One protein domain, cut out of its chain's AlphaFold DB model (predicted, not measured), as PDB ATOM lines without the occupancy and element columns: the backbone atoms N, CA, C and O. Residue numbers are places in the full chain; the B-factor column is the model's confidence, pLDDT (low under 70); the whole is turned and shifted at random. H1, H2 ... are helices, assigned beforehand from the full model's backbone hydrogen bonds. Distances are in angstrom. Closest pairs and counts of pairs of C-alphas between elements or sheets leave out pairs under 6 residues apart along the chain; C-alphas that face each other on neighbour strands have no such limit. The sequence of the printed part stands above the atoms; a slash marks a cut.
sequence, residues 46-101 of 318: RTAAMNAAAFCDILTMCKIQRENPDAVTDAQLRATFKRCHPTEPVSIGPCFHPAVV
ATOM      1  N   ARG A  46     -23.480  48.447  40.335       83.06
ATOM      2  CA  ARG A  46     -23.985  47.112  40.695       83.06
ATOM      3  C   ARG A  46     -23.486  46.682  42.065       83.06
ATOM      4  O   ARG A  46     -24.277  46.160  42.846       83.06
ATOM      5  N   THR A  47     -22.223  46.931  42.399       81.69
ATOM      6  CA  THR A  47     -21.690  46.670  43.746       81.69
ATOM      7  C   THR A  47     -22.401  47.520  44.802       81.69
ATOM      8  O   THR A  47     -22.816  47.000  45.837       81.69
ATOM      9  N   ALA A  48     -22.625  48.808  44.526       81.56
ATOM     10  CA  ALA A  48     -23.385  49.693  45.406       81.56
ATOM     11  C   ALA A  48     -24.838  49.215  45.584       81.56
ATOM     12  O   ALA A  48     -25.349  49.198  46.704       81.56
ATOM     13  N   ALA A  49     -25.479  48.748  44.509       82.31
ATOM     14  CA  ALA A  49     -26.821  48.179  44.564       82.31
ATOM     15  C   ALA A  49     -26.891  46.863  45.350       82.31
ATOM     16  O   ALA A  49     -27.845  46.650  46.096       82.31
ATOM     17  N   MET A  50     -25.895  45.983  45.209       80.44
ATOM     18  CA  MET A  50     -25.808  44.737  45.979       80.44
ATOM     19  C   MET A  50     -25.669  45.019  47.476       80.44
ATOM     20  O   MET A  50     -26.372  44.401  48.277       80.44
ATOM     21  N   ASN A  51     -24.832  45.992  47.847       80.44
ATOM     22  CA  ASN A  51     -24.685  46.428  49.234       80.44
ATOM     23  C   ASN A  51     -25.992  47.030  49.767       80.44
ATOM     24  O   ASN A  51     -26.477  46.605  50.811       80.44
ATOM     25  N   ALA A  52     -26.623  47.943  49.022       83.00
ATOM     26  CA  ALA A  52     -27.912  48.521  49.404       83.00
ATOM     27  C   ALA A  52     -28.999  47.442  49.584       83.00
ATOM     28  O   ALA A  52     -29.747  47.465  50.561       83.00
ATOM     29  N   ALA A  53     -29.039  46.437  48.705       82.12
ATOM     30  CA  ALA A  53     -29.972  45.320  48.817       82.12
ATOM     31  C   ALA A  53     -29.717  44.436  50.049       82.12
ATOM     32  O   ALA A  53     -30.670  43.899  50.622       82.12
ATOM     33  N   ALA A  54     -28.454  44.256  50.446       82.31
ATOM     34  CA  ALA A  54     -28.078  43.501  51.640       82.31
ATOM     35  C   ALA A  54     -28.507  44.216  52.931       82.31
ATOM     36  O   ALA A  54     -28.944  43.556  53.870       82.31
ATOM     37  N   PHE A  55     -28.455  45.550  52.945       83.19
ATOM     38  CA  PHE A  55     -28.857  46.382  54.084       83.19
ATOM     39  C   PHE A  55     -30.319  46.844  54.044       83.19
ATOM     40  O   PHE A  55     -30.716  47.667  54.864       83.19
ATOM     41  N   CYS A  56     -31.131  46.321  53.119       84.25
ATOM     42  CA  CYS A  56     -32.524  46.739  52.935       84.25
ATOM     43  C   CYS A  56     -32.698  48.253  52.687       84.25
ATOM     44  O   CYS A  56     -33.746  48.822  52.982       84.25
ATOM     45  N   ASP A  57     -31.699  48.906  52.090       83.50
ATOM     46  CA  ASP A  57     -31.752  50.321  51.730       83.50
ATOM     47  C   ASP A  57     -32.420  50.505  50.359       83.50
ATOM     48  O   ASP A  57     -31.782  50.678  49.313       83.50
ATOM     49  N   ILE A  58     -33.752  50.423  50.362       84.25
ATOM     50  CA  ILE A  58     -34.565  50.522  49.145       84.25
ATOM     51  C   ILE A  58     -34.472  51.928  48.524       84.25
ATOM     52  O   ILE A  58     -34.514  52.048  47.300       84.25
ATOM     53  N   LEU A  59     -34.269  52.988  49.322       82.38
ATOM     54  CA  LEU A  59     -34.079  54.355  48.812       82.38
ATOM     55  C   LEU A  59     -32.823  54.459  47.953       82.38
ATOM     56  O   LEU A  59     -32.876  54.988  46.838       82.38
ATOM     57  N   THR A  60     -31.707  53.926  48.447       84.50
ATOM     58  CA  THR A  60     -30.452  53.908  47.699       84.50
ATOM     59  C   THR A  60     -30.581  53.049  46.445       84.50
ATOM     60  O   THR A  60     -30.154  53.483  45.376       84.50
ATOM     61  N   MET A  61     -31.260  51.897  46.506       83.50
ATOM     62  CA  MET A  61     -31.540  51.098  45.303       83.50
ATOM     63  C   MET A  61     -32.380  51.859  44.265       83.50
ATOM     64  O   MET A  61     -32.084  51.796  43.075       83.50
ATOM     65  N   CYS A  62     -33.387  52.615  44.700       87.12
ATOM     66  CA  CYS A  62     -34.226  53.445  43.834       87.12
ATOM     67  C   CYS A  62     -33.479  54.626  43.215       87.12
ATOM     68  O   CYS A  62     -33.719  54.987  42.060       87.12
ATOM     69  N   LYS A  63     -32.551  55.222  43.968       85.06
ATOM     70  CA  LYS A  63     -31.649  56.252  43.453       85.06
ATOM     71  C   LYS A  63     -30.721  55.669  42.385       85.06
ATOM     72  O   LYS A  63     -30.644  56.227  41.294       85.06
ATOM     73  N   ILE A  64     -30.109  54.514  42.659       85.62
ATOM     74  CA  ILE A  64     -29.229  53.826  41.708       85.62
ATOM     75  C   ILE A  64     -30.002  53.415  40.453       85.62
ATOM     76  O   ILE A  64     -29.503  53.652  39.364       85.62
ATOM     77  N   GLN A  65     -31.220  52.881  40.572       87.38
ATOM     78  CA  GLN A  65     -32.051  52.517  39.417       87.38
ATOM     79  C   GLN A  65     -32.350  53.721  38.510       87.38
ATOM     80  O   GLN A  65     -32.352  53.596  37.288       87.38
ATOM     81  N   ARG A  66     -32.606  54.898  39.095       84.75
ATOM     82  CA  ARG A  66     -32.889  56.122  38.333       84.75
ATOM     83  C   ARG A  66     -31.653  56.654  37.616       84.75
ATOM     84  O   ARG A  66     -31.764  57.156  36.503       84.75
ATOM     85  N   GLU A  67     -30.503  56.585  38.277       84.44
ATOM     86  CA  GLU A  67     -29.229  57.073  37.743       84.44
ATOM     87  C   GLU A  67     -28.589  56.064  36.771       84.44
ATOM     88  O   GLU A  67     -27.909  56.470  35.835       84.44
ATOM     89  N   ASN A  68     -28.825  54.761  36.970       86.00
ATOM     90  CA  ASN A  68     -28.242  53.636  36.235       86.00
ATOM     91  C   ASN A  68     -29.261  52.470  36.130       86.00
ATOM     92  O   ASN A  68     -29.213  51.530  36.934       86.00
ATOM     93  N   PRO A  69     -30.180  52.481  35.146       81.06
ATOM     94  CA  PRO A  69     -31.263  51.491  35.054       81.06
ATOM     95  C   PRO A  69     -30.770  50.049  34.839       81.06
ATOM     96  O   PRO A  69     -31.404  49.107  35.308       81.06
ATOM     97  N   ASP A  70     -29.599  49.864  34.221       85.38
ATOM     98  CA  ASP A  70     -28.987  48.544  33.991       85.38
ATOM     99  C   ASP A  70     -28.295  47.952  35.236       85.38
ATOM    100  O   ASP A  70     -27.838  46.800  35.222       85.38
ATOM    101  N   ALA A  71     -28.169  48.740  36.311       85.19
ATOM    102  CA  ALA A  71     -27.563  48.310  37.567       85.19
ATOM    103  C   ALA A  71     -28.584  47.704  38.544       85.19
ATOM    104  O   ALA A  71     -28.211  46.860  39.359       85.19
ATOM    105  N   VAL A  72     -29.861  48.103  38.454       86.56
ATOM    106  CA  VAL A  72     -30.957  47.605  39.301       86.56
ATOM    107  C   VAL A  72     -32.214  47.415  38.460       86.56
ATOM    108  O   VAL A  72     -32.844  48.376  38.033       86.56
ATOM    109  N   THR A  73     -32.628  46.165  38.273       86.44
ATOM    110  CA  THR A  73     -33.878  45.869  37.557       86.44
ATOM    111  C   THR A  73     -35.099  46.022  38.468       86.44
ATOM    112  O   THR A  73     -35.023  45.786  39.676       86.44
ATOM    113  N   ASP A  74     -36.272  46.312  37.894       80.81
ATOM    114  CA  ASP A  74     -37.529  46.370  38.659       80.81
ATOM    115  C   ASP A  74     -37.878  45.042  39.346       80.81
ATOM    116  O   ASP A  74     -38.565  45.016  40.371       80.81
ATOM    117  N   ALA A  75     -37.456  43.915  38.765       83.94
ATOM    118  CA  ALA A  75     -37.646  42.595  39.356       83.94
ATOM    119  C   ALA A  75     -36.798  42.438  40.625       83.94
ATOM    120  O   ALA A  75     -37.310  42.012  41.660       83.94
ATOM    121  N   GLN A  76     -35.529  42.850  40.560       84.31
ATOM    122  CA  GLN A  76     -34.611  42.837  41.695       84.31
ATOM    123  C   GLN A  76     -35.084  43.782  42.802       84.31
ATOM    124  O   GLN A  76     -35.122  43.390  43.964       84.31
ATOM    125  N   LEU A  77     -35.525  44.989  42.446       86.94
ATOM    126  CA  LEU A  77     -36.051  45.950  43.407       86.94
ATOM    127  C   LEU A  77     -37.312  45.429  44.118       86.94
ATOM    128  O   LEU A  77     -37.409  45.505  45.341       86.94
ATOM    129  N   ARG A  78     -38.264  44.839  43.379       84.75
ATOM    130  CA  ARG A  78     -39.479  44.243  43.965       84.75
ATOM    131  C   ARG A  78     -39.182  43.027  44.837       84.75
ATOM    132  O   ARG A  78     -39.827  42.860  45.871       84.75
ATOM    133  N   ALA A  79     -38.227  42.187  44.439       84.56
ATOM    134  CA  ALA A  79     -37.802  41.035  45.227       84.56
ATOM    135  C   ALA A  79     -37.152  41.467  46.550       84.56
ATOM    136  O   ALA A  79     -37.519  40.954  47.606       84.56
ATOM    137  N   THR A  80     -36.249  42.454  46.511       85.75
ATOM    138  CA  THR A  80     -35.622  43.007  47.717       85.75
ATOM    139  C   THR A  80     -36.653  43.690  48.610       85.75
ATOM    140  O   THR A  80     -36.666  43.434  49.810       85.75
ATOM    141  N   PHE A  81     -37.571  44.475  48.040       85.00
ATOM    142  CA  PHE A  81     -38.630  45.130  48.806       85.00
ATOM    143  C   PHE A  81     -39.516  44.119  49.544       85.00
ATOM    144  O   PHE A  81     -39.678  44.240  50.749       85.00
ATOM    145  N   LYS A  82     -40.004  43.062  48.876       84.81
ATOM    146  CA  LYS A  82     -40.796  42.005  49.538       84.81
ATOM    147  C   LYS A  82     -40.023  41.269  50.632       84.81
ATOM    148  O   LYS A  82     -40.615  40.858  51.624       84.81
ATOM    149  N   ARG A  83     -38.714  41.080  50.445       84.88
ATOM    150  CA  ARG A  83     -37.846  40.448  51.447       84.88
ATOM    151  C   ARG A  83     -37.684  41.326  52.689       84.88
ATOM    152  O   ARG A  83     -37.662  40.796  53.792       84.88
ATOM    153  N   CYS A  84     -37.561  42.637  52.505       83.06
ATOM    154  CA  CYS A  84     -37.339  43.599  53.583       83.06
ATOM    155  C   CYS A  84     -38.647  44.091  54.239       83.06
ATOM    156  O   CYS A  84     -38.638  44.437  55.414       83.06
ATOM    157  N   HIS A  85     -39.768  44.067  53.508       81.12
ATOM    158  CA  HIS A  85     -41.098  44.520  53.938       81.12
ATOM    159  C   HIS A  85     -42.176  43.460  53.619       81.12
ATOM    160  O   HIS A  85     -42.988  43.639  52.709       81.12
ATOM    161  N   PRO A  86     -42.205  42.325  54.340       75.56
ATOM    162  CA  PRO A  86     -43.082  41.195  54.014       75.56
ATOM    163  C   PRO A  86     -44.579  41.466  54.246       75.56
ATOM    164  O   PRO A  86     -45.418  40.758  53.691       75.56
ATOM    165  N   THR A  87     -44.926  42.468  55.057       71.00
ATOM    166  CA  THR A  87     -46.312  42.806  55.427       71.00
ATOM    167  C   THR A  87     -46.931  43.902  54.561       71.00
ATOM    168  O   THR A  87     -48.094  44.246  54.765       71.00
ATOM    169  N   GLU A  88     -46.183  44.468  53.610       65.81
ATOM    170  CA  GLU A  88     -46.614  45.638  52.846       65.81
ATOM    171  C   GLU A  88     -47.076  45.281  51.422       65.81
ATOM    172  O   GLU A  88     -46.379  44.566  50.689       65.81
ATOM    173  N   PRO A  89     -48.254  45.767  50.990       62.47
ATOM    174  CA  PRO A  89     -48.759  45.497  49.653       62.47
ATOM    175  C   PRO A  89     -47.973  46.288  48.600       62.47
ATOM    176  O   PRO A  89     -47.999  47.512  48.563       62.47
ATOM    177  N   VAL A  90     -47.341  45.584  47.657       61.75
ATOM    178  CA  VAL A  90     -46.634  46.186  46.508       61.75
ATOM    179  C   VAL A  90     -47.639  46.653  45.438       61.75
ATOM    180  O   VAL A  90     -47.666  46.122  44.330       61.75
ATOM    181  N   SER A  91     -48.538  47.580  45.772       55.53
ATOM    182  CA  SER A  91     -49.563  48.097  44.846       55.53
ATOM    183  C   SER A  91     -49.075  49.298  44.024       55.53
ATOM    184  O   SER A  91     -49.553  49.523  42.915       55.53
ATOM    185  N   ILE A  92     -48.066  50.016  44.524       58.69
ATOM    186  CA  ILE A  92     -47.355  51.110  43.848       58.69
ATOM    187  C   ILE A  92     -45.865  50.722  43.840       58.69
ATOM    188  O   ILE A  92     -45.395  50.092  44.786       58.69
ATOM    189  N   GLY A  93     -45.130  50.993  42.753       66.94
ATOM    190  CA  GLY A  93     -43.736  50.539  42.594       66.94
ATOM    191  C   GLY A  93     -42.857  50.849  43.824       66.94
ATOM    192  O   GLY A  93     -43.075  51.884  44.452       66.94
ATOM    193  N   PRO A  94     -41.859  50.007  44.177       71.62
ATOM    194  CA  PRO A  94     -41.175  50.069  45.481       71.62
ATOM    195  C   PRO A  94     -40.546  51.430  45.807       71.62
ATOM    196  O   PRO A  94     -40.481  51.818  46.966       71.62
ATOM    197  N   CYS A  95     -40.148  52.197  44.788       77.06
ATOM    198  CA  CYS A  95     -39.597  53.549  44.940       77.06
ATOM    199  C   CYS A  95     -40.600  54.630  45.344       77.06
ATOM    200  O   CYS A  95     -40.202  55.759  45.620       77.06
ATOM    201  N   PHE A  96     -41.885  54.298  45.347       65.56
ATOM    202  CA  PHE A  96     -42.983  55.175  45.731       65.56
ATOM    203  C   PHE A  96     -43.745  54.612  46.939       65.56
ATOM    204  O   PHE A  96     -44.813  55.124  47.275       65.56
ATOM    205  N   HIS A  97     -43.222  53.559  47.585       59.28
ATOM    206  CA  HIS A  97     -43.857  52.953  48.748       59.28
ATOM    207  C   HIS A  97     -43.587  53.788  50.017       59.28
ATOM    208  O   HIS A  97     -42.435  54.153  50.267       59.28
ATOM    209  N   PRO A  98     -44.606  54.088  50.845       46.69
ATOM    210  CA  PRO A  98     -44.465  54.971  52.008       46.69
ATOM    211  C   PRO A  98     -43.420  54.511  53.039       46.69
ATOM    212  O   PRO A  98     -42.732  55.356  53.603       46.69
ATOM    213  N   ALA A  99     -43.224  53.204  53.236       53.12
ATOM    214  CA  ALA A  99     -42.205  52.690  54.164       53.12
ATOM    215  C   ALA A  99     -40.758  52.866  53.687       53.12
ATOM    216  O   ALA A  99     -39.833  52.768  54.483       53.12
ATOM    217  N   VAL A 100     -40.562  53.137  52.395       51.25
ATOM    218  CA  VAL A 100     -39.248  53.444  51.817       51.25
ATOM    219  C   VAL A 100     -38.930  54.924  51.995       51.25
ATOM    220  O   VAL A 100     -37.778  55.282  52.170       51.25
ATOM    221  N   VAL A 101     -39.932  55.805  52.001       45.28
ATOM    222  CA  VAL A 101     -39.741  57.263  52.145       45.28
ATOM    223  C   VAL A 101     -39.466  57.675  53.603       45.28
ATOM    224  O   VAL A 101     -39.022  58.794  53.860       45.28
TER     225      VAL A 101
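This is residues 46 to 101 of the 318 residues of an uncharacterized protein of Bacteroidetes bacterium (UniProt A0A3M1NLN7). Three short helices, H1, H2 and H3, stand side by side in a small up-and-down bundle, their centres making a triangle, with the side between H1 and H3 less closely joined than the other two. On the side of H2 and H3 away from H1, the chain makes a long loop, residues 85 to 97, that comes back to a very short last helix, H4, near the first residues of H2. The printed part has 56 residues with four named helices, in the order H1, H2, H3, H4, and no named strand; its class is all helix. It is compact, with a radius of gyration of the C-alphas of 10.1 A, and only just rounded, its C-alphas spanning 27 by 19 by 19 A.

H1 is residues 46 to 54, 12.2 A from first to last C-alpha, and begins with C-alpha 46 at (-23.985, 47.112, 40.695). After a tight link of 3 residues comes H2, residues 58 to 67, 14.2 A long, with C-alpha 58 at (-34.565, 50.522, 49.145). A short link of 6 residues leads to H3, residues 74 to 84, which at 11 residues and 15.2 A is the longest helix. H4, residues 98 to 101, follows after a long link of 13 residues and ends with C-alpha 101 at (-39.741, 57.263, 52.145).

H2 is the hub, touching the three other helices. H1 and H2 form a helical hairpin: they touch, closest at the C-alphas of Ala 49 and Met 61, 5.6 A apart, and run opposite ways at a shallow tilt of 18 degrees. H2 and H3 form a second helical hairpin, running opposite ways at a shallow tilt of 12 degrees; they touch, and their closest C-alphas, those of Ile 58 and Phe 81, are 6.8 A apart. H1 and H3 run the same way at a shallow tilt of 27 degrees and are close but not clearly touching, with the C-alphas of Ala 53 and Thr 80 the closest at 6.2 A. H2 and H4 only just touch, with 3 pairs of C-alphas within 8 A, the closest being those of Leu 59 and Val 100 at 6.0 A. H4 is apart from H1 and from H3. Every O i to N i+4 pair is within hydrogen-bond range in H1, H2 and H3, while H4 is too short for such a pair.

The two C-alphas farthest apart, those of Asn 68 and Thr 87, are 28.5 A from each other. The printed part has no cut. The C-alphas of residues 85 to 97, the long link, lie 6 to 15 A from the mean of all C-alphas. The mean pLDDT of the printed part is 77.6; it is under 70 in residues 88 to 93 and 96 to 101, and its mean over H4 is 49.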